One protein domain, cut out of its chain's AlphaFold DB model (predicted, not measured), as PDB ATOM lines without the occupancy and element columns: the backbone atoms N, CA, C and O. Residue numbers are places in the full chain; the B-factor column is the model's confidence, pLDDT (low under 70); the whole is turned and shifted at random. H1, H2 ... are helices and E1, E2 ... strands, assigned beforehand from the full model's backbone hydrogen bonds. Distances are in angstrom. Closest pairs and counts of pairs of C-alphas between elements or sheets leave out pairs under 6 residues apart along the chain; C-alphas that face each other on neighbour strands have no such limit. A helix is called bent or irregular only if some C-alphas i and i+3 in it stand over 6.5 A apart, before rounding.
ATOM      1  N   SER A  83     -21.899  32.424 -29.309       83.00
ATOM      2  CA  SER A  83     -21.526  33.574 -28.469       83.00
ATOM      3  C   SER A  83     -22.573  33.903 -27.400       83.00
ATOM      4  O   SER A  83     -22.214  34.407 -26.341       83.00
ATOM      5  N   SER A  84     -23.844  33.572 -27.643       79.00
ATOM      6  CA  SER A  84     -24.959  33.835 -26.725       79.00
ATOM      7  C   SER A  84     -25.227  32.691 -25.738       79.00
ATOM      8  O   SER A  84     -26.159  32.777 -24.942       79.00
ATOM      9  N   CYS A  85     -24.460  31.599 -25.802       82.94
ATOM     10  CA  CYS A  85     -24.697  30.405 -24.992       82.94
ATOM     11  C   CYS A  85     -23.963  30.453 -23.647       82.94
ATOM     12  O   CYS A  85     -22.834  30.943 -23.558       82.94
ATOM     13  N   LEU A  86     -24.575  29.867 -22.615       78.50
ATOM     14  CA  LEU A  86     -23.988  29.762 -21.280       78.50
ATOM     15  C   LEU A  86     -23.020  28.570 -21.235       78.50
ATOM     16  O   LEU A  86     -23.437  27.429 -21.419       78.50
ATOM     17  N   ASP A  87     -21.725  28.829 -21.032       77.06
ATOM     18  CA  ASP A  87     -20.659  27.813 -20.939       77.06
ATOM     19  C   ASP A  87     -20.627  26.780 -22.087       77.06
ATOM     20  O   ASP A  87     -20.251  25.615 -21.914       77.06
ATOM     21  N   GLY A  88     -21.008  27.208 -23.294       72.19
ATOM     22  CA  GLY A  88     -21.069  26.354 -24.483       72.19
ATOM     23  C   GLY A  88     -22.270  25.410 -24.529       72.19
ATOM     24  O   GLY A  88     -22.328  24.558 -25.411       72.19
ATOM     25  N   VAL A  89     -23.232  25.559 -23.615       78.38
ATOM     26  CA  VAL A  89     -24.518  24.860 -23.649       78.38
ATOM     27  C   VAL A  89     -25.548  25.783 -24.289       78.38
ATOM     28  O   VAL A  89     -25.989  26.766 -23.696       78.38
ATOM     29  N   CYS A  90     -25.915  25.482 -25.530       72.56
ATOM     30  CA  CYS A  90     -26.874  26.271 -26.291       72.56
ATOM     31  C   CYS A  90     -28.295  25.691 -26.215       72.56
ATOM     32  O   CYS A  90     -28.461  24.470 -26.110       72.56
ATOM     33  N   PRO A  91     -29.342  26.517 -26.354       66.44
ATOM     34  CA  PRO A  91     -30.679  26.015 -26.653       66.44
ATOM     35  C   PRO A  91     -30.645  25.102 -27.891       66.44
ATOM     36  O   PRO A  91     -29.974  25.414 -28.875       66.44
ATOM     37  N   GLY A  92     -31.310  23.947 -27.819       63.81
ATOM     38  CA  GLY A  92     -31.308  22.957 -28.903       63.81
ATOM     39  C   GLY A  92     -30.037  22.104 -29.019       63.81
ATOM     40  O   GLY A  92     -29.905  21.373 -29.995       63.81
ATOM     41  N   THR A  93     -29.109  22.156 -28.049       64.19
ATOM     42  CA  THR A  93     -27.957  21.234 -28.011       64.19
ATOM     43  C   THR A  93     -28.458  19.790 -28.012       64.19
ATOM     44  O   THR A  93     -29.200  19.385 -27.114       64.19
ATOM     45  N   THR A  94     -28.065  19.013 -29.022       67.31
ATOM     46  CA  THR A  94     -28.550  17.641 -29.170       67.31
ATOM     47  C   THR A  94     -27.923  16.703 -28.131       67.31
ATOM     48  O   THR A  94     -26.929  17.003 -27.459       67.31
ATOM     49  N   SER A  95     -28.484  15.497 -28.005       73.25
ATOM     50  CA  SER A  95     -27.876  14.428 -27.209       73.25
ATOM     51  C   SER A  95     -26.550  13.921 -27.799       73.25
ATOM     52  O   SER A  95     -25.856  13.165 -27.113       73.25
ATOM     53  N   ASN A  96     -26.143  14.365 -28.996       86.62
ATOM     54  CA  ASN A  96     -24.919  13.934 -29.664       86.62
ATOM     55  C   ASN A  96     -23.661  14.370 -28.876       86.62
ATOM     56  O   ASN A  96     -23.436  15.569 -28.672       86.62
ATOM     57  N   PRO A  97     -22.810  13.429 -28.424       89.19
ATOM     58  CA  PRO A  97     -21.588  13.759 -27.694       89.19
ATOM     59  C   PRO A  97     -20.555  14.508 -28.550       89.19
ATOM     60  O   PRO A  97     -19.812  15.330 -28.011       89.19
ATOM     61  N   PHE A  98     -20.513  14.267 -29.865       91.38
ATOM     62  CA  PHE A  98     -19.601  14.971 -30.769       91.38
ATOM     63  C   PHE A  98     -19.984  16.442 -30.910       91.38
ATOM     64  O   PHE A  98     -19.118  17.306 -30.789       91.38
ATOM     65  N   GLU A  99     -21.277  16.735 -31.058       90.81
ATOM     66  CA  GLU A  99     -21.767  18.115 -31.126       90.81
ATOM     67  C   GLU A  99     -21.479  18.867 -29.829       90.81
ATOM     68  O   GLU A  99     -20.856  19.920 -29.864       90.81
ATOM     69  N   ARG A 100     -21.784  18.277 -28.665       90.25
ATOM     70  CA  ARG A 100     -21.477  18.899 -27.365       90.25
ATOM     71  C   ARG A 100     -19.997  19.236 -27.195       90.25
ATOM     72  O   ARG A 100     -19.644  20.277 -26.637       90.25
ATOM     73  N   ARG A 101     -19.115  18.348 -27.656       92.69
ATOM     74  CA  ARG A 101     -17.666  18.568 -27.602       92.69
ATOM     75  C   ARG A 101     -17.241  19.700 -28.537       92.69
ATOM     76  O   ARG A 101     -16.488  20.577 -28.111       92.69
ATOM     77  N   ALA A 102     -17.728  19.689 -29.774       94.38
ATOM     78  CA  ALA A 102     -17.436  20.723 -30.755       94.38
ATOM     79  C   ALA A 102     -17.986  22.088 -30.310       94.38
ATOM     80  O   ALA A 102     -17.222  23.049 -30.252       94.38
ATOM     81  N   ASP A 103     -19.239  22.165 -29.867       93.38
ATOM     82  CA  ASP A 103     -19.873  23.383 -29.351       93.38
ATOM     83  C   ASP A 103     -19.057  24.030 -28.245       93.38
ATOM     84  O   ASP A 103     -18.779  25.223 -28.293       93.38
ATOM     85  N   LYS A 104     -18.593  23.241 -27.273       92.62
ATOM     86  CA  LYS A 104     -17.755  23.753 -26.186       92.62
ATOM     87  C   LYS A 104     -16.407  24.275 -26.684       92.62
ATOM     88  O   LYS A 104     -15.863  25.224 -26.114       92.62
ATOM     89  N   ALA A 105     -15.831  23.658 -27.713       95.19
ATOM     90  CA  ALA A 105     -14.587  24.116 -28.319       95.19
ATOM     91  C   ALA A 105     -14.794  25.428 -29.095       95.19
ATOM     92  O   ALA A 105     -14.054  26.388 -28.881       95.19
ATOM     93  N   PHE A 106     -15.832  25.503 -29.927       95.50
ATOM     94  CA  PHE A 106     -16.166  26.689 -30.715       95.50
ATOM     95  C   PHE A 106     -16.745  27.835 -29.882       95.50
ATOM     96  O   PHE A 106     -16.501  28.996 -30.194       95.50
ATOM     97  N   TRP A 107     -17.405  27.544 -28.763       94.88
ATOM     98  CA  TRP A 107     -17.818  28.546 -27.786       94.88
ATOM     99  C   TRP A 107     -16.616  29.313 -27.235       94.88
ATOM    100  O   TRP A 107     -16.654  30.537 -27.189       94.88
ATOM    101  N   LYS A 108     -15.503  28.631 -26.913       94.44
ATOM    102  CA  LYS A 108     -14.258  29.297 -26.475       94.44
ATOM    103  C   LYS A 108     -13.692  30.222 -27.549       94.44
ATOM    104  O   LYS A 108     -13.141  31.265 -27.218       94.44
ATOM    105  N   ILE A 109     -13.817  29.835 -28.819       95.06
ATOM    106  CA  ILE A 109     -13.419  30.674 -29.956       95.06
ATOM    107  C   ILE A 109     -14.315  31.916 -30.026       95.06
ATOM    108  O   ILE A 109     -13.805  33.018 -30.199       95.06
ATOM    109  N   ALA A 110     -15.625  31.757 -29.831       94.56
ATOM    110  CA  ALA A 110     -16.587  32.859 -29.833       94.56
ATOM    111  C   ALA A 110     -16.355  33.890 -28.708       94.56
ATOM    112  O   ALA A 110     -16.826  35.015 -28.821       94.56
ATOM    113  N   GLN A 111     -15.610  33.544 -27.651       93.00
ATOM    114  CA  GLN A 111     -15.242  34.482 -26.577       93.00
ATOM    115  C   GLN A 111     -14.041  35.386 -26.926       93.00
ATOM    116  O   GLN A 111     -13.672  36.270 -26.145       93.00
ATOM    117  N   LEU A 112     -13.391  35.170 -28.077       93.12
ATOM    118  CA  LEU A 112     -12.289  36.021 -28.519       93.12
ATOM    119  C   LEU A 112     -12.784  37.426 -28.868       93.12
ATOM    120  O   LEU A 112     -13.741  37.613 -29.618       93.12
ATOM    121  N   HIS A 113     -12.056  38.413 -28.357       94.00
ATOM    122  CA  HIS A 113     -12.319  39.833 -28.556       94.00
ATOM    123  C   HIS A 113     -11.012  40.613 -28.737       94.00
ATOM    124  O   HIS A 113      -9.939  40.174 -28.308       94.00
ATOM    125  N   GLY A 114     -11.105  41.774 -29.374       93.31
ATOM    126  CA  GLY A 114     -10.009  42.706 -29.592       93.31
ATOM    127  C   GLY A 114      -8.987  42.256 -30.637       93.31
ATOM    128  O   GLY A 114      -9.250  41.424 -31.507       93.31
ATOM    129  N   LYS A 115      -7.769  42.803 -30.541       90.19
ATOM    130  CA  LYS A 115      -6.711  42.694 -31.568       90.19
ATOM    131  C   LYS A 115      -6.356  41.269 -32.004       90.19
ATOM    132  O   LYS A 115      -5.979  41.067 -33.155       90.19
ATOM    133  N   GLN A 116      -6.489  40.276 -31.127       86.50
ATOM    134  CA  GLN A 116      -6.203  38.868 -31.445       86.50
ATOM    135  C   GLN A 116      -7.127  38.287 -32.530       86.50
ATOM    136  O   GLN A 116      -6.723  37.401 -33.282       86.50
ATOM    137  N   VAL A 117      -8.339  38.836 -32.674       91.31
ATOM    138  CA  VAL A 117      -9.310  38.432 -33.700       91.31
ATOM    139  C   VAL A 117      -8.797  38.730 -35.113       91.31
ATOM    140  O   VAL A 117      -9.195  38.075 -36.074       91.31
ATOM    141  N   GLN A 118      -7.851  39.665 -35.264       89.31
ATOM    142  CA  GLN A 118      -7.397  40.121 -36.575       89.31
ATOM    143  C   GLN A 118      -6.726  39.067 -37.448       89.31
ATOM    144  O   GLN A 118      -6.604  39.254 -38.661       89.31
ATOM    145  N   LEU A 119      -6.255  37.996 -36.822       88.50
ATOM    146  CA  LEU A 119      -5.557  36.905 -37.485       88.50
ATOM    147  C   LEU A 119      -6.529  35.932 -38.163       88.50
ATOM    148  O   LEU A 119      -6.110  35.163 -39.026       88.50
ATOM    149  N   VAL A 120      -7.811  35.972 -37.792       89.00
ATOM    150  CA  VAL A 120      -8.862  35.127 -38.363       89.00
ATOM    151  C   VAL A 120      -9.433  35.795 -39.628       89.00
ATOM    152  O   VAL A 120      -9.605  37.021 -39.644       89.00
ATOM    153  N   PRO A 121      -9.717  35.027 -40.701       91.75
ATOM    154  CA  PRO A 121     -10.436  35.528 -41.874       91.75
ATOM    155  C   PRO A 121     -11.841  36.049 -41.542       91.75
ATOM    156  O   PRO A 121     -12.388  35.721 -40.491       91.75
ATOM    157  N   ASP A 122     -12.440  36.817 -42.455       93.38
ATOM    158  CA  ASP A 122     -13.741  37.457 -42.213       93.38
ATOM    159  C   ASP A 122     -14.875  36.434 -42.079       93.38
ATOM    160  O   ASP A 122     -15.689  36.541 -41.169       93.38
ATOM    161  N   VAL A 123     -14.895  35.417 -42.941       96.19
ATOM    162  CA  VAL A 123     -15.852  34.305 -42.923       96.19
ATOM    163  C   VAL A 123     -15.108  32.999 -43.177       96.19
ATOM    164  O   VAL A 123     -14.454  32.829 -44.207       96.19
ATOM    165  N   SER A 124     -15.201  32.055 -42.245       96.31
ATOM    166  CA  SER A 124     -14.615  30.718 -42.383       96.31
ATOM    167  C   SER A 124     -15.666  29.653 -42.123       96.31
ATOM    168  O   SER A 124     -16.312  29.678 -41.077       96.31
ATOM    169  N   PHE A 125     -15.808  28.702 -43.042       97.44
ATOM    170  CA  PHE A 125     -16.635  27.520 -42.813       97.44
ATOM    171  C   PHE A 125     -15.773  26.418 -42.225       97.44
ATOM    172  O   PHE A 125     -14.681  26.142 -42.719       97.44
ATOM    173  N   VAL A 126     -16.257  25.809 -41.153       97.62
ATOM    174  CA  VAL A 126     -15.539  24.801 -40.388       97.62
ATOM    175  C   VAL A 126     -16.340  23.516 -40.380       97.62
ATOM    176  O   VAL A 126     -17.363  23.414 -39.708       97.62
ATOM    177  N   ARG A 127     -15.844  22.531 -41.122       97.19
ATOM    178  CA  ARG A 127     -16.303  21.150 -41.077       97.19
ATOM    179  C   ARG A 127     -15.623  20.433 -39.916       97.19
ATOM    180  O   ARG A 127     -14.392  20.352 -39.865       97.19
ATOM    181  N   VAL A 128     -16.418  19.874 -39.010       97.44
ATOM    182  CA  VAL A 128     -15.937  18.955 -37.977       97.44
ATOM    183  C   VAL A 128     -16.205  17.529 -38.428       97.44
ATOM    184  O   VAL A 128     -17.355  17.091 -38.446       97.44
ATOM    185  N   ALA A 129     -15.139  16.818 -38.783       96.25
ATOM    186  CA  ALA A 129     -15.219  15.440 -39.235       96.25
ATOM    187  C   ALA A 129     -15.422  14.494 -38.043       96.25
ATOM    188  O   ALA A 129     -14.631  14.471 -37.099       96.25
ATOM    189  N   THR A 130     -16.487  13.704 -38.090       93.69
ATOM    190  CA  THR A 130     -16.901  12.765 -37.033       93.69
ATOM    191  C   THR A 130     -16.568  11.307 -37.362       93.69
ATOM    192  O   THR A 130     -16.926  10.401 -36.614       93.69
ATOM    193  N   GLY A 131     -15.880  11.072 -38.486       88.06
ATOM    194  CA  GLY A 131     -15.606   9.739 -39.034       88.06
ATOM    195  C   GLY A 131     -16.719   9.204 -39.944       88.06
ATOM    196  O   GLY A 131     -16.559   8.143 -40.540       88.06
ATOM    197  N   ASN A 132     -17.826   9.939 -40.081       86.44
ATOM    198  CA  ASN A 132     -18.893   9.672 -41.037       86.44
ATOM    199  C   ASN A 132     -19.437  11.001 -41.573       86.44
ATOM    200  O   ASN A 132     -20.054  11.761 -40.836       86.44
ATOM    201  N   ASP A 133     -19.281  11.229 -42.877       80.94
ATOM    202  CA  ASP A 133     -19.685  12.459 -43.567       80.94
ATOM    203  C   ASP A 133     -21.150  12.865 -43.340       80.94
ATOM    204  O   ASP A 133     -21.487  14.038 -43.471       80.94
ATOM    205  N   LYS A 134     -22.035  11.918 -43.000       82.25
ATOM    206  CA  LYS A 134     -23.452  12.200 -42.701       82.25
ATOM    207  C   LYS A 134     -23.678  12.803 -41.314       82.25
ATOM    208  O   LYS A 134     -24.760  13.324 -41.064       82.25
ATOM    209  N   THR A 135     -22.712  12.666 -40.412       86.44
ATOM    210  CA  THR A 135     -22.774  13.163 -39.029       86.44
ATOM    211  C   THR A 135     -21.773  14.280 -38.765       86.44
ATOM    212  O   THR A 135     -21.650  14.735 -37.629       86.44
ATOM    213  N   ASP A 136     -21.057  14.711 -39.803       94.06
ATOM    214  CA  ASP A 136     -20.156  15.848 -39.738       94.06
ATOM    215  C   ASP A 136     -20.921  17.126 -39.405       94.06
ATOM    216  O   ASP A 136     -22.056  17.339 -39.831       94.06
ATOM    217  N   LEU A 137     -20.278  17.976 -38.612       94.19
ATOM    218  CA  LEU A 137     -20.884  19.199 -38.103       94.19
ATOM    219  C   LEU A 137     -20.339  20.396 -38.870       94.19
ATOM    220  O   LEU A 137     -19.171  20.405 -39.271       94.19
ATOM    221  N   ILE A 138     -21.164  21.428 -39.017       94.94
ATOM    222  CA  ILE A 138     -20.780  22.679 -39.661       94.94
ATOM    223  C   ILE A 138     -20.853  23.844 -38.678       94.94
ATOM    224  O   ILE A 138     -21.823  24.020 -37.938       94.94
ATOM    225  N   TYR A 139     -19.817  24.674 -38.715       96.06
ATOM    226  CA  TYR A 139     -19.786  25.956 -38.029       96.06
ATOM    227  C   TYR A 139     -19.320  27.043 -38.992       96.06
ATOM    228  O   TYR A 139     -18.368  26.843 -39.742       96.06
ATOM    229  N   THR A 140     -19.929  28.221 -38.932       97.06
ATOM    230  CA  THR A 140     -19.378  29.428 -39.550       97.06
ATOM    231  C   THR A 140     -18.743  30.293 -38.475       97.06
ATOM    232  O   THR A 140     -19.397  30.651 -37.497       97.06
ATOM    233  N   VAL A 141     -17.473  30.650 -38.663       96.69
ATOM    234  CA  VAL A 141     -16.766  31.647 -37.852       96.69
ATOM    235  C   VAL A 141     -16.745  32.955 -38.630       96.69
ATOM    236  O   VAL A 141     -16.175  33.018 -39.720       96.69
ATOM    237  N   ILE A 142     -17.365  33.986 -38.065       96.38
ATOM    238  CA  ILE A 142     -17.459  35.327 -38.636       96.38
ATOM    239  C   ILE A 142     -16.651  36.274 -37.764       96.38
ATOM    240  O   ILE A 142     -16.870  36.362 -36.554       96.38
ATOM    241  N   ARG A 143     -15.728  37.004 -38.378       95.25
ATOM    242  CA  ARG A 143     -15.022  38.096 -37.727       95.25
ATOM    243  C   ARG A 143     -15.791  39.397 -37.902       95.25
ATOM    244  O   ARG A 143     -15.921  39.918 -39.009       95.25
ATOM    245  N   ASN A 144     -16.224  39.959 -36.781       95.00
ATOM    246  CA  ASN A 144     -16.891  41.249 -36.736       95.00
ATOM    247  C   ASN A 144     -15.833  42.345 -36.603       95.00
ATOM    248  O   ASN A 144     -15.133  42.439 -35.591       95.00
ATOM    249  N   LYS A 145     -15.714  43.169 -37.644       94.06
ATOM    250  CA  LYS A 145     -14.805  44.314 -37.683       94.06
ATOM    251  C   LYS A 145     -15.510  45.546 -37.133       94.06
ATOM    252  O   LYS A 145     -16.404  46.082 -37.781       94.06
ATOM    253  N   ALA A 146     -15.102  46.007 -35.956       94.00
ATOM    254  CA  ALA A 146     -15.645  47.231 -35.382       94.00
ATOM    255  C   ALA A 146     -15.095  48.491 -36.075       94.00
ATOM    256  O   ALA A 146     -13.893  48.621 -36.334       94.00
ATOM    257  N   LEU A 147     -15.981  49.440 -36.359       93.00
ATOM    258  CA  LEU A 147     -15.639  50.731 -36.947       93.00
ATOM    259  C   LEU A 147     -16.161  51.852 -36.058       93.00
ATOM    260  O   LEU A 147     -17.234  51.709 -35.478       93.00
ATOM    261  N   SER A 148     -15.435  52.968 -36.002       91.62
ATOM    262  CA  SER A 148     -15.931  54.199 -35.376       91.62
ATOM    263  C   SER A 148     -17.145  54.756 -36.126       91.62
ATOM    264  O   SER A 148     -18.054  55.307 -35.511       91.62
ATOM    265  N   ASN A 149     -17.187  54.562 -37.450       87.75
ATOM    266  CA  ASN A 149     -18.342  54.814 -38.313       87.75
ATOM    267  C   ASN A 149     -18.200  54.105 -39.675       87.75
ATOM    268  O   ASN A 149     -17.093  53.762 -40.100       87.75
ATOM    269  N   ASN A 150     -19.307  53.965 -40.414       84.75
ATOM    270  CA  ASN A 150     -19.332  53.390 -41.769       84.75
ATOM    271  C   ASN A 150     -19.631  54.427 -42.877       84.75
ATOM    272  O   ASN A 150     -20.218  54.094 -43.902       84.75
ATOM    273  N   SER A 151     -19.233  55.691 -42.682       77.44
ATOM    274  CA  SER A 151     -19.631  56.794 -43.573       77.44
ATOM    275  C   SER A 151     -19.009  56.799 -44.976       77.44
ATOM    276  O   SER A 151     -19.519  57.418 -45.910       77.44
ATOM    277  N   PHE A 152     -17.882  56.114 -45.161       76.56
ATOM    278  CA  PHE A 152     -17.145  56.114 -46.423       76.56
ATOM    279  C   PHE A 152     -16.918  54.698 -46.945       76.56
ATOM    280  O   PHE A 152     -16.592  53.793 -46.179       76.56
ATOM    281  N   LEU A 153     -17.019  54.533 -48.268       75.12
ATOM    282  CA  LEU A 153     -16.787  53.259 -48.963       75.12
ATOM    283  C   LEU A 153     -15.307  52.832 -48.957       75.12
ATOM    284  O   LEU A 153     -15.001  51.651 -49.089       75.12
ATOM    285  N   PHE A 154     -14.390  53.793 -48.818       81.69
ATOM    286  CA  PHE A 154     -12.946  53.579 -48.899       81.69
ATOM    287  C   PHE A 154     -12.241  53.954 -47.591       81.69
ATOM    288  O   PHE A 154     -12.818  54.600 -46.712       81.69
ATOM    289  N   ASP A 155     -10.976  53.542 -47.467       82.75
ATOM    290  CA  ASP A 155     -10.111  53.800 -46.310       82.75
ATOM    291  C   ASP A 155     -10.746  53.417 -44.963       82.75
ATOM    292  O   ASP A 155     -10.660  54.152 -43.974       82.75
ATOM    293  N   GLU A 156     -11.399  52.252 -44.929       87.06
ATOM    294  CA  GLU A 156     -11.969  51.661 -43.713       87.06
ATOM    295  C   GLU A 156     -10.926  51.563 -42.590       87.06
ATOM    296  O   GLU A 156     -11.235  51.870 -41.443       87.06
ATOM    297  N   GLU A 157      -9.670  51.249 -42.932       88.25
ATOM    298  CA  GLU A 157      -8.551  51.113 -41.989       88.25
ATOM    299  C   GLU A 157      -8.368  52.327 -41.062       88.25
ATOM    300  O   GLU A 157      -8.009  52.159 -39.900       88.25
ATOM    301  N   ARG A 158      -8.685  53.548 -41.523       88.81
ATOM    302  CA  ARG A 158      -8.592  54.766 -40.693       88.81
ATOM    303  C   ARG A 158      -9.630  54.831 -39.570       88.81
ATOM    304  O   ARG A 158      -9.490  55.649 -38.672       88.81
ATOM    305  N   ARG A 159     -10.675  54.008 -39.647       90.94
ATOM    306  CA  ARG A 159     -11.823  53.982 -38.729       90.94
ATOM    307  C   ARG A 159     -11.898  52.683 -37.929       90.94
ATOM    308  O   ARG A 159     -12.892  52.431 -37.259       90.94
ATOM    309  N   ARG A 160     -10.875  51.829 -38.009       92.94
ATOM    310  CA  ARG A 160     -10.870  50.513 -37.362       92.94
ATOM    311  C   ARG A 160     -10.688  50.620 -35.852       92.94
ATOM    312  O   ARG A 160      -9.651  51.062 -35.369       92.94
ATOM    313  N   LEU A 161     -11.663  50.095 -35.114       94.25
ATOM    314  CA  LEU A 161     -11.620  49.952 -33.660       94.25
ATOM    315  C   LEU A 161     -11.193  48.531 -33.295       94.25
ATOM    316  O   LEU A 161     -11.989  47.677 -32.923       94.25
ATOM    317  N   LEU A 162      -9.900  48.266 -33.441       93.44
ATOM    318  CA  LEU A 162      -9.336  46.921 -33.327       93.44
ATOM    319  C   LEU A 162      -9.568  46.243 -31.971       93.44
ATOM    320  O   LEU A 162      -9.676  45.022 -31.916       93.44
ATOM    321  N   ASP A 163      -9.615  47.019 -30.888       95.25
ATOM    322  CA  ASP A 163      -9.876  46.506 -29.538       95.25
ATOM    323  C   ASP A 163     -11.349  46.109 -29.330       95.25
ATOM    324  O   ASP A 163     -11.660  45.379 -28.392       95.25
ATOM    325  N   SER A 164     -12.235  46.512 -30.244       94.94
ATOM    326  CA  SER A 164     -13.669  46.207 -30.231       94.94
ATOM    327  C   SER A 164     -14.069  45.114 -31.230       94.94
ATOM    328  O   SER A 164     -15.253  44.801 -31.346       94.94
ATOM    329  N   ASP A 165     -13.115  44.522 -31.958       95.38
ATOM    330  CA  ASP A 165     -13.385  43.367 -32.822       95.38
ATOM    331  C   ASP A 165     -13.896  42.175 -31.996       95.38
ATOM    332  O   ASP A 165     -13.439  41.930 -30.877       95.38
ATOM    333  N   THR A 166     -14.805  41.386 -32.565       95.62
ATOM    334  CA  THR A 166     -15.342  40.169 -31.933       95.62
ATOM    335  C   THR A 166     -15.447  39.027 -32.940       95.62
ATOM    336  O   THR A 166     -15.347  39.239 -34.152       95.62
ATOM    337  N   LEU A 167     -15.653  37.805 -32.449       95.38
ATOM    338  CA  LEU A 167     -16.016  36.656 -33.276       95.38
ATOM    339  C   LEU A 167     -17.456  36.223 -33.002       95.38
ATOM    340  O   LEU A 167     -17.848  36.015 -31.858       95.38
ATOM    341  N   THR A 168     -18.217  36.001 -34.068       95.06
ATOM    342  CA  THR A 168     -19.480  35.260 -34.012       95.06
ATOM    343  C   THR A 168     -19.221  33.851 -34.523       95.06
ATOM    344  O   THR A 168     -18.629  33.678 -35.586       95.06
ATOM    345  N   VAL A 169     -19.672  32.834 -33.791       95.62
ATOM    346  CA  VAL A 169     -19.625  31.446 -34.264       95.62
ATOM    347  C   VAL A 169     -21.034  30.887 -34.309       95.62
ATOM    348  O   VAL A 169     -21.742  30.940 -33.307       95.62
ATOM    349  N   VAL A 170     -21.435  30.363 -35.462       93.50
ATOM    350  CA  VAL A 170     -22.813  29.953 -35.747       93.50
ATOM    351  C   VAL A 170     -22.853  28.504 -36.217       93.50
ATOM    352  O   VAL A 170     -22.017  28.102 -37.021       93.50
ATOM    353  N   LYS A 171     -23.843  27.731 -35.758       91.44
ATOM    354  CA  LYS A 171     -24.085  26.340 -36.180       91.44
ATOM    355  C   LYS A 171     -24.852  26.226 -37.507       91.44
ATOM    356  O   LYS A 171     -25.995  25.785 -37.511       91.44
ATOM    357  N   SER A 172     -24.285  26.709 -38.607       91.69
ATOM    358  CA  SER A 172     -24.738  26.481 -39.996       91.69
ATOM    359  C   SER A 172     -23.829  27.294 -40.927       91.69
ATOM    360  O   SER A 172     -22.835  27.876 -40.476       91.69
ATOM    361  N   TYR A 173     -24.181  27.380 -42.205       93.19
ATOM    362  CA  TYR A 173     -23.606  28.322 -43.157       93.19
ATOM    363  C   TYR A 173     -24.190  29.722 -42.970       93.19
ATOM    364  O   TYR A 173     -25.405  29.896 -42.960       93.19
ATOM    365  N   ILE A 174     -23.323  30.729 -42.860       92.44
ATOM    366  CA  ILE A 174     -23.713  32.140 -42.938       92.44
ATOM    367  C   ILE A 174     -22.864  32.838 -43.998       92.44
ATOM    368  O   ILE A 174     -21.641  32.928 -43.878       92.44
ATOM    369  N   GLY A 175     -23.542  33.381 -45.009       90.81
ATOM    370  CA  GLY A 175     -22.933  34.101 -46.124       90.81
ATOM    371  C   GLY A 175     -22.571  33.208 -47.314       90.81
ATOM    372  O   GLY A 175     -22.584  31.984 -47.234       90.81
ATOM    373  N   SER A 176     -22.239  33.850 -48.435       92.69
ATOM    374  CA  SER A 176     -21.992  33.177 -49.724       92.69
ATOM    375  C   SER A 176     -20.532  33.243 -50.185       92.69
ATOM    376  O   SER A 176     -20.193  32.653 -51.204       92.69
ATOM    377  N   TYR A 177     -19.671  33.956 -49.448       94.44
ATOM    378  CA  TYR A 177     -18.288  34.271 -49.829       94.44
ATOM    379  C   TYR A 177     -17.287  33.795 -48.764       94.44
ATOM    380  O   TYR A 177     -16.711  34.623 -48.050       94.44
ATOM    381  N   PRO A 178     -17.078  32.478 -48.600       95.56
ATOM    382  CA  PRO A 178     -16.130  31.974 -47.616       95.56
ATOM    383  C   PRO A 178     -14.705  32.428 -47.951       95.56
ATOM    384  O   PRO A 178     -14.221  32.275 -49.074       95.56
ATOM    385  N   ASN A 179     -13.991  32.947 -46.953       94.88
ATOM    386  CA  ASN A 179     -12.564  33.224 -47.084       94.88
ATOM    387  C   ASN A 179     -11.713  31.968 -46.891       94.88
ATOM    388  O   ASN A 179     -10.589  31.919 -47.391       94.88
ATOM    389  N   SER A 180     -12.209  30.983 -46.136       94.69
ATOM    390  CA  SER A 180     -11.532  29.702 -45.949       94.69
ATOM    391  C   SER A 180     -12.490  28.565 -45.602       94.69
ATOM    392  O   SER A 180     -13.486  28.769 -44.908       94.69
ATOM    393  N   PHE A 181     -12.143  27.365 -46.060       96.19
ATOM    394  CA  PHE A 181     -12.687  26.097 -45.597       96.19
ATOM    395  C   PHE A 181     -11.702  25.474 -44.617       96.19
ATOM    396  O   PHE A 181     -10.511  25.345 -44.916       96.19
ATOM    397  N   ILE A 182     -12.194  25.110 -43.442       95.94
ATOM    398  CA  ILE A 182     -11.423  24.507 -42.363       95.94
ATOM    399  C   ILE A 182     -11.991  23.117 -42.110       95.94
ATOM    400  O   ILE A 182     -13.185  22.977 -41.861       95.94
ATOM    401  N   LYS A 183     -11.133  22.102 -42.112       96.31
ATOM    402  CA  LYS A 183     -11.486  20.742 -41.716       96.31
ATOM    403  C   LYS A 183     -10.767  20.379 -40.431       96.31
ATOM    404  O   LYS A 183      -9.548  20.524 -40.331       96.31
ATOM    405  N   VAL A 184     -11.519  19.904 -39.446       97.19
ATOM    406  CA  VAL A 184     -10.985  19.481 -38.149       97.19
ATOM    407  C   VAL A 184     -11.627  18.162 -37.749       97.19
ATOM    408  O   VAL A 184     -12.845  18.075 -37.672       97.19
ATOM    409  N   ASP A 185     -10.831  17.146 -37.438       97.12
ATOM    410  CA  ASP A 185     -11.374  15.917 -36.856       97.12
ATOM    411  C   ASP A 185     -11.894  16.178 -35.439       97.12
ATOM    412  O   ASP A 185     -11.283  16.929 -34.668       97.12
ATOM    413  N   ILE A 186     -12.985  15.516 -35.058       96.50
ATOM    414  CA  ILE A 186     -13.617  15.679 -33.745       96.50
ATOM    415  C   ILE A 186     -12.637  15.450 -32.583       96.50
ATOM    416  O   ILE A 186     -12.689  16.144 -31.567       96.50
ATOM    417  N   ASP A 187     -11.661  14.558 -32.753       96.62
ATOM    418  CA  ASP A 187     -10.625  14.291 -31.752       96.62
ATOM    419  C   ASP A 187      -9.610  15.426 -31.589       96.62
ATOM    420  O   ASP A 187      -8.949  15.533 -30.551       96.62
ATOM    421  N   LYS A 188      -9.489  16.290 -32.599       97.62
ATOM    422  CA  LYS A 188      -8.581  17.441 -32.629       97.62
ATOM    423  C   LYS A 188      -9.283  18.767 -32.348       97.62
ATOM    424  O   LYS A 188      -8.584  19.768 -32.200       97.62
ATOM    425  N   VAL A 189     -10.612  18.796 -32.212       97.19
ATOM    426  CA  VAL A 189     -11.388  20.043 -32.070       97.19
ATOM    427  C   VAL A 189     -10.959  20.885 -30.862       97.19
ATOM    428  O   VAL A 189     -10.787  22.100 -30.973       97.19
ATOM    429  N   ASP A 190     -10.673  20.246 -29.724       96.69
ATOM    430  CA  ASP A 190     -10.201  20.935 -28.517       96.69
ATOM    431  C   ASP A 190      -8.808  21.549 -28.698       96.69
ATOM    432  O   ASP A 190      -8.528  22.635 -28.189       96.69
ATOM    433  N   ASP A 191      -7.914  20.838 -29.389       96.88
ATOM    434  CA  ASP A 191      -6.551  21.298 -29.665       96.88
ATOM    435  C   ASP A 191      -6.556  22.435 -30.693       96.88
ATOM    436  O   ASP A 191      -5.881  23.447 -30.498       96.88
ATOM    437  N   PHE A 192      -7.388  22.321 -31.731       97.12
ATOM    438  CA  PHE A 192      -7.635  23.384 -32.697       97.12
ATOM    439  C   PHE A 192      -8.121  24.662 -32.006       97.12
ATOM    440  O   PHE A 192      -7.486  25.708 -32.148       97.12
ATOM    441  N   ALA A 193      -9.179  24.578 -31.189       96.19
ATOM    442  CA  ALA A 193      -9.715  25.735 -30.478       96.19
ATOM    443  C   ALA A 193      -8.683  26.359 -29.531       96.19
ATOM    444  O   ALA A 193      -8.507  27.577 -29.520       96.19
ATOM    445  N   LYS A 194      -7.930  25.539 -28.786       96.06
ATOM    446  CA  LYS A 194      -6.834  26.022 -27.928       96.06
ATOM    447  C   LYS A 194      -5.758  26.760 -28.723       96.06
ATOM    448  O   LYS A 194      -5.251  27.769 -28.241       96.06
ATOM    449  N   LYS A 195      -5.379  26.263 -29.903       95.00
ATOM    450  CA  LYS A 195      -4.365  26.901 -30.755       95.00
ATOM    451  C   LYS A 195      -4.875  28.193 -31.378       95.00
ATOM    452  O   LYS A 195      -4.131  29.167 -31.374       95.00
ATOM    453  N   LEU A 196      -6.125  28.218 -31.847       93.94
ATOM    454  CA  LEU A 196      -6.757  29.415 -32.403       93.94
ATOM    455  C   LEU A 196      -6.860  30.527 -31.345       93.94
ATOM    456  O   LEU A 196      -6.457  31.655 -31.601       93.94
ATOM    457  N   VAL A 197      -7.306  30.193 -30.129       94.12
ATOM    458  CA  VAL A 197      -7.402  31.144 -29.002       94.12
ATOM    459  C   VAL A 197      -6.038  31.690 -28.577       94.12
ATOM    460  O   VAL A 197      -5.935  32.820 -28.116       94.12
ATOM    461  N   LYS A 198      -4.972  30.902 -28.735       93.44
ATOM    462  CA  LYS A 198      -3.600  31.297 -28.381       93.44
ATOM    463  C   LYS A 198      -2.834  31.956 -29.531       93.44
ATOM    464  O   LYS A 198      -1.619  32.133 -29.405       93.44
ATOM    465  N   LEU A 199      -3.488  32.288 -30.645       91.12
ATOM    466  CA  LEU A 199      -2.827  32.965 -31.755       91.12
ATOM    467  C   LEU A 199      -2.313  34.340 -31.323       91.12
ATOM    468  O   LEU A 199      -3.049  35.155 -30.780       91.12
ATOM    469  N   LYS A 200      -1.030  34.590 -31.588       88.94
ATOM    470  CA  LYS A 200      -0.364  35.864 -31.274       88.94
ATOM    471  C   LYS A 200       0.061  36.630 -32.513       88.94
ATOM    472  O   LYS A 200       0.169  37.849 -32.481       88.94
ATOM    473  N   ASP A 201       0.326  35.909 -33.595       89.06
ATOM    474  CA  ASP A 201       0.896  36.480 -34.795       89.06
ATOM    475  C   ASP A 201       0.501  35.699 -36.052       89.06
ATOM    476  O   ASP A 201      -0.146  34.645 -36.041       89.06
ATOM    477  N   LYS A 202       0.935  36.273 -37.167       87.12
ATOM    478  CA  LYS A 202       0.730  35.782 -38.522       87.12
ATOM    479  C   LYS A 202       1.377  34.413 -38.772       87.12
ATOM    480  O   LYS A 202       0.793  33.588 -39.467       87.12
ATOM    481  N   ILE A 203       2.539  34.138 -38.179       88.94
ATOM    482  CA  ILE A 203       3.248  32.859 -38.338       88.94
ATOM    483  C   ILE A 203       2.479  31.745 -37.618       88.94
ATOM    484  O   ILE A 203       2.294  30.655 -38.162       88.94
ATOM    485  N   GLY A 204       1.960  32.029 -36.425       90.44
ATOM    486  CA  GLY A 204       1.068  31.145 -35.687       90.44
ATOM    487  C   GLY A 204      -0.178  30.798 -36.498       90.44
ATOM    488  O   GLY A 204      -0.518  29.619 -36.608       90.44
ATOM    489  N   TYR A 205      -0.811  31.797 -37.128       90.50
ATOM    490  CA  TYR A 205      -1.964  31.545 -37.994       90.50
ATOM    491  C   TYR A 205      -1.573  30.709 -39.219       90.50
ATOM    492  O   TYR A 205      -2.258  29.737 -39.516       90.50
ATOM    493  N   PHE A 206      -0.445  30.998 -39.876       89.56
ATOM    494  CA  PHE A 206       0.057  30.187 -40.992       89.56
ATOM    495  C   PHE A 206       0.244  28.714 -40.599       89.56
ATOM    496  O   PHE A 206      -0.186  27.823 -41.327       89.56
ATOM    497  N   ASN A 207       0.841  28.449 -39.435       90.44
ATOM    498  CA  ASN A 207       1.085  27.095 -38.933       90.44
ATOM    499  C   ASN A 207      -0.197  26.347 -38.537       90.44
ATOM    500  O   ASN A 207      -0.243  25.119 -38.611       90.44
ATOM    501  N   LEU A 208      -1.222  27.071 -38.085       92.44
ATOM    502  CA  LEU A 208      -2.553  26.515 -37.868       92.44
ATOM    503  C   LEU A 208      -3.210  26.201 -39.219       92.44
ATOM    504  O   LEU A 208      -3.637  25.077 -39.475       92.44
ATOM    505  N   ALA A 209      -3.248  27.189 -40.108       90.94
ATOM    506  CA  ALA A 209      -3.932  27.116 -41.385       90.94
ATOM    507  C   ALA A 209      -3.309  26.067 -42.320       90.94
ATOM    508  O   ALA A 209      -4.031  25.368 -43.017       90.94
ATOM    509  N   SER A 210      -1.990  25.865 -42.284       89.81
ATOM    510  CA  SER A 210      -1.318  24.818 -43.065       89.81
ATOM    511  C   SER A 210      -1.763  23.396 -42.709       89.81
ATOM    512  O   SER A 210      -1.590  22.497 -43.532       89.81
ATOM    513  N   LYS A 211      -2.337  23.196 -41.514       92.06
ATOM    514  CA  LYS A 211      -2.841  21.903 -41.032       92.06
ATOM    515  C   LYS A 211      -4.336  21.717 -41.252       92.06
ATOM    516  O   LYS A 211      -4.750  20.601 -41.529       92.06
ATOM    517  N   TYR A 212      -5.124  22.778 -41.087       94.56
ATOM    518  CA  TYR A 212      -6.587  22.668 -41.037       94.56
ATOM    519  C   TYR A 212      -7.309  23.350 -42.205       94.56
ATOM    520  O   TYR A 212      -8.450  23.004 -42.483       94.56
ATOM    521  N   VAL A 213      -6.693  24.323 -42.886       93.50
ATOM    522  CA  VAL A 213      -7.344  25.066 -43.978       93.50
ATOM    523  C   VAL A 213      -7.104  24.368 -45.314       93.50
ATOM    524  O   VAL A 213      -5.958  24.144 -45.718       93.50
ATOM    525  N   ALA A 214      -8.180  24.109 -46.058       93.88
ATOM    526  CA  ALA A 214      -8.102  23.618 -47.428       93.88
ATOM    527  C   ALA A 214      -7.581  24.731 -48.351       93.88
ATOM    528  O   ALA A 214      -8.308  25.612 -48.806       93.88
ATOM    529  N   ARG A 215      -6.279  24.746 -48.624       90.81
ATOM    530  CA  ARG A 215      -5.689  25.710 -49.567       90.81
ATOM    531  C   ARG A 215      -6.206  25.453 -50.979       90.81
ATOM    532  O   ARG A 215      -6.328  24.300 -51.363       90.81
ATOM    533  N   ARG A 216      -6.349  26.503 -51.796       89.50
ATOM    534  CA  ARG A 216      -6.641  26.378 -53.244       89.50
ATOM    535  C   ARG A 216      -5.659  25.471 -54.000       89.50
ATOM    536  O   ARG A 216      -6.001  24.933 -55.039       89.50
ATOM    537  N   THR A 217      -4.433  25.338 -53.496       89.00
ATOM    538  CA  THR A 217      -3.384  24.475 -54.061       89.00
ATOM    539  C   THR A 217      -3.374  23.065 -53.462       89.00
ATOM    540  O   THR A 217      -2.486  22.284 -53.781       89.00
ATOM    541  N   SER A 218      -4.278  22.761 -52.528       89.75
ATOM    542  CA  SER A 218      -4.416  21.425 -51.953       89.75
ATOM    543  C   SER A 218      -5.051  20.491 -52.985       89.75
ATOM    544  O   SER A 218      -6.019  20.911 -53.624       89.75
ATOM    545  N   PRO A 219      -4.592  19.235 -53.124       91.94
ATOM    546  CA  PRO A 219      -5.285  18.253 -53.959       91.94
ATOM    547  C   PRO A 219      -6.735  18.028 -53.496       91.94
ATOM    548  O   PRO A 219      -7.622  17.853 -54.325       91.94
ATOM    549  N   ASP A 220      -6.993  18.151 -52.192       90.31
ATOM    550  CA  ASP A 220      -8.321  17.938 -51.597       90.31
ATOM    551  C   ASP A 220      -9.232  19.176 -51.656       90.31
ATOM    552  O   ASP A 220     -10.336  19.161 -51.116       90.31
ATOM    553  N   PHE A 221      -8.792  20.277 -52.278       94.81
ATOM    554  CA  PHE A 221      -9.548  21.535 -52.270       94.81
ATOM    555  C   PHE A 221     -10.964  21.376 -52.834       94.81
ATOM    556  O   PHE A 221     -11.931  21.819 -52.216       94.81
ATOM    557  N   TRP A 222     -11.080  20.730 -53.995       95.75
ATOM    558  CA  TRP A 222     -12.369  20.523 -54.650       95.75
ATOM    559  C   TRP A 222     -13.254  19.555 -53.874       95.75
ATOM    560  O   TRP A 222     -14.444  19.803 -53.762       95.75
ATOM    561  N   VAL A 223     -12.668  18.535 -53.239       94.88
ATOM    562  CA  VAL A 223     -13.408  17.599 -52.379       94.88
ATOM    563  C   VAL A 223     -14.075  18.338 -51.219       94.88
ATOM    564  O   VAL A 223     -15.260  18.139 -50.964       94.88
ATOM    565  N   GLU A 224     -13.350  19.230 -50.538       95.06
ATOM    566  CA  GLU A 224     -13.929  20.009 -49.438       95.06
ATOM    567  C   GLU A 224     -14.924  21.071 -49.930       95.06
ATOM    568  O   GLU A 224     -15.981  21.252 -49.325       95.06
ATOM    569  N   SER A 225     -14.639  21.740 -51.051       96.25
ATOM    570  CA  SER A 225     -15.569  22.696 -51.669       96.25
ATOM    571  C   SER A 225     -16.892  22.030 -52.058       96.25
ATOM    572  O   SER A 225     -17.968  22.543 -51.741       96.25
ATOM    573  N   ASP A 226     -16.833  20.878 -52.721       95.81
ATOM    574  CA  ASP A 226     -18.013  20.138 -53.158       95.81
ATOM    575  C   ASP A 226     -18.797  19.612 -51.959       95.81
ATOM    576  O   ASP A 226     -20.022  19.721 -51.940       95.81
ATOM    577  N   TRP A 227     -18.106  19.124 -50.922       95.56
ATOM    578  CA  TRP A 227     -18.755  18.726 -49.676       95.56
ATOM    579  C   TRP A 227     -19.535  19.889 -49.051       95.56
ATOM    580  O   TRP A 227     -20.702  19.717 -48.699       95.56
ATOM    581  N   HIS A 228     -18.940  21.087 -48.973       96.00
ATOM    582  CA  HIS A 228     -19.616  22.264 -48.427       96.00
ATOM    583  C   HIS A 228     -20.856  22.653 -49.240       96.00
ATOM    584  O   HIS A 228     -21.925  22.848 -48.661       96.00
ATOM    585  N   ASN A 229     -20.747  22.718 -50.572       96.25
ATOM    586  CA  ASN A 229     -21.881  23.043 -51.442       96.25
ATOM    587  C   ASN A 229     -22.998  21.989 -51.334       96.25
ATOM    588  O   ASN A 229     -24.170  22.333 -51.191       96.25
ATOM    589  N   GLN A 230     -22.647  20.700 -51.325       95.25
ATOM    590  CA  GLN A 230     -23.616  19.613 -51.168       95.25
ATOM    591  C   GLN A 230     -24.285  19.629 -49.791       95.25
ATOM    592  O   GLN A 230     -25.480  19.354 -49.696       95.25
ATOM    593  N   ASN A 231     -23.543  19.926 -48.720       94.31
ATOM    594  CA  ASN A 231     -24.121  20.024 -47.382       94.31
ATOM    595  C   ASN A 231     -25.030  21.252 -47.256       94.31
ATOM    596  O   ASN A 231     -26.121  21.137 -46.708       94.31
ATOM    597  N   SER A 232     -24.635  22.396 -47.823       94.44
ATOM    598  CA  SER A 232     -25.477  23.598 -47.865       94.44
ATOM    599  C   SER A 232     -26.793  23.337 -48.596       94.44
ATOM    600  O   SER A 232     -27.850  23.693 -48.086       94.44
ATOM    601  N   LEU A 233     -26.749  22.649 -49.743       94.69
ATOM    602  CA  LEU A 233     -27.946  22.264 -50.498       94.69
ATOM    603  C   LEU A 233     -28.864  21.315 -49.714       94.69
ATOM    604  O   LEU A 233     -30.079  21.365 -49.874       94.69
ATOM    605  N   LYS A 234     -28.307  20.457 -48.853       92.81
ATOM    606  CA  LYS A 234     -29.100  19.585 -47.974       92.81
ATOM    607  C   LYS A 234     -29.723  20.348 -46.805       92.81
ATOM    608  O   LYS A 234     -30.867  20.072 -46.459       92.81
ATOM    609  N   GLU A 235     -28.981  21.267 -46.184       88.38
ATOM    610  CA  GLU A 235     -29.460  22.065 -45.047       88.38
ATOM    611  C   GLU A 235     -30.487  23.128 -45.450       88.38
ATOM    612  O   GLU A 235     -31.357  23.477 -44.645       88.38
ATOM    613  N   ASP A 236     -30.373  23.678 -46.660       89.25
ATOM    614  CA  ASP A 236     -31.234  24.753 -47.151       89.25
ATOM    615  C   ASP A 236     -31.493  24.660 -48.667       89.25
ATOM    616  O   ASP A 236     -30.954  25.444 -49.444       89.25
TER     617      ASP A 236
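Overview. This is residues 83 to 236 of the 260 residues of an uncharacterized protein of Desulfovibrio sp. S3730MH75 (UniProt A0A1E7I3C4). A strongly twisted sheet of four strands makes the core, with H1 and H4 side by side over one face and H6 crossing the other. H5 folds back beside H4 and only grazes the sheet with its residues 209 to 212, while the loop that bears H3 makes one far end of the long axis. The 154 printed residues hold six named helices and four named strands, in the order H1 H2 E1 E2 H3 E3 E4 H4 H5 H6. The sheet is mixed, in the order E3 E2 E1 E4, and the class is mixed, helices and strands. The whole is compact and rounded, with a radius of gyration of the C-alphas of 15.8 A and spans of 46 by 38 by 32 A.

Along the chain. Start in the sheet at C-alpha 123, (-15.852, 34.305, -42.923), where E1, residues 123 to 129, begins its 19.2 A. E2 is residues 137 to 144, 22.5 A; E3 is residues 166 to 170; E4 is residues 180 to 185, 16.5 A. Find C-alpha 97 at (-21.588, 13.759, -27.694); from there H1 runs 19.9 A through residues 97 to 110. H2 is residues 114 to 119, H3 156 to 159, H4 186 to 197, 17.3 A, and H5 202 to 212, 15.2 A. H6, residues 221 to 235, runs 21.2 A to C-alpha 235 at (-29.460, 22.065, -45.047).

Arrangement. Look first at the hairpin E1 and E2, antiparallel, with N 126 and O 139 2.7 A apart. E3, an edge strand, is antiparallel to E2, with N 142 and O 168 at 2.8 A. E4, the other edge strand, is parallel to E1, with N 127 and O 182 at 2.8 A. Three layers, helices on both faces of the sheet, have H1, H2 and H4 on one face and H6 on the other. H1 lies over E2 and E1 at a height of 9.0 A, along the strands. H1 touches H4 at a shallow tilt of 9 degrees, the same way; their closest C-alphas, Ala 105 and Asp 190, are 5.4 A apart. H4 is irregular, with C-alphas 187 and 190 7.4 A apart. With its residues 192 to 196 alone, H4 touches H5, and the two form a helical hairpin; the closest C-alphas, Lys 195 and Leu 208, are 7.4 A apart. H6 runs across the strands, at 90 degrees to E1 on the local plane. H3 is not on the sheet. In H6 every O i to N i+4 pair is within hydrogen-bond range; H1 has 9 of 10, H4 6 of 8, H5 6 of 7 and H2 0 of 2, with 2 of 3 O i to N i+3 pairs, while H3 is too short for an i+4 pair.

Size, cuts and confidence. The C-alphas of Gly 131 and Ser 151 are the two farthest apart, at 47.4 A. The printed part has no cut, and the link E2 to H3, 11 residues, is long. Residues 83 to 96 hold no named element, and pLDDT is under 70 at residues 91 to 94.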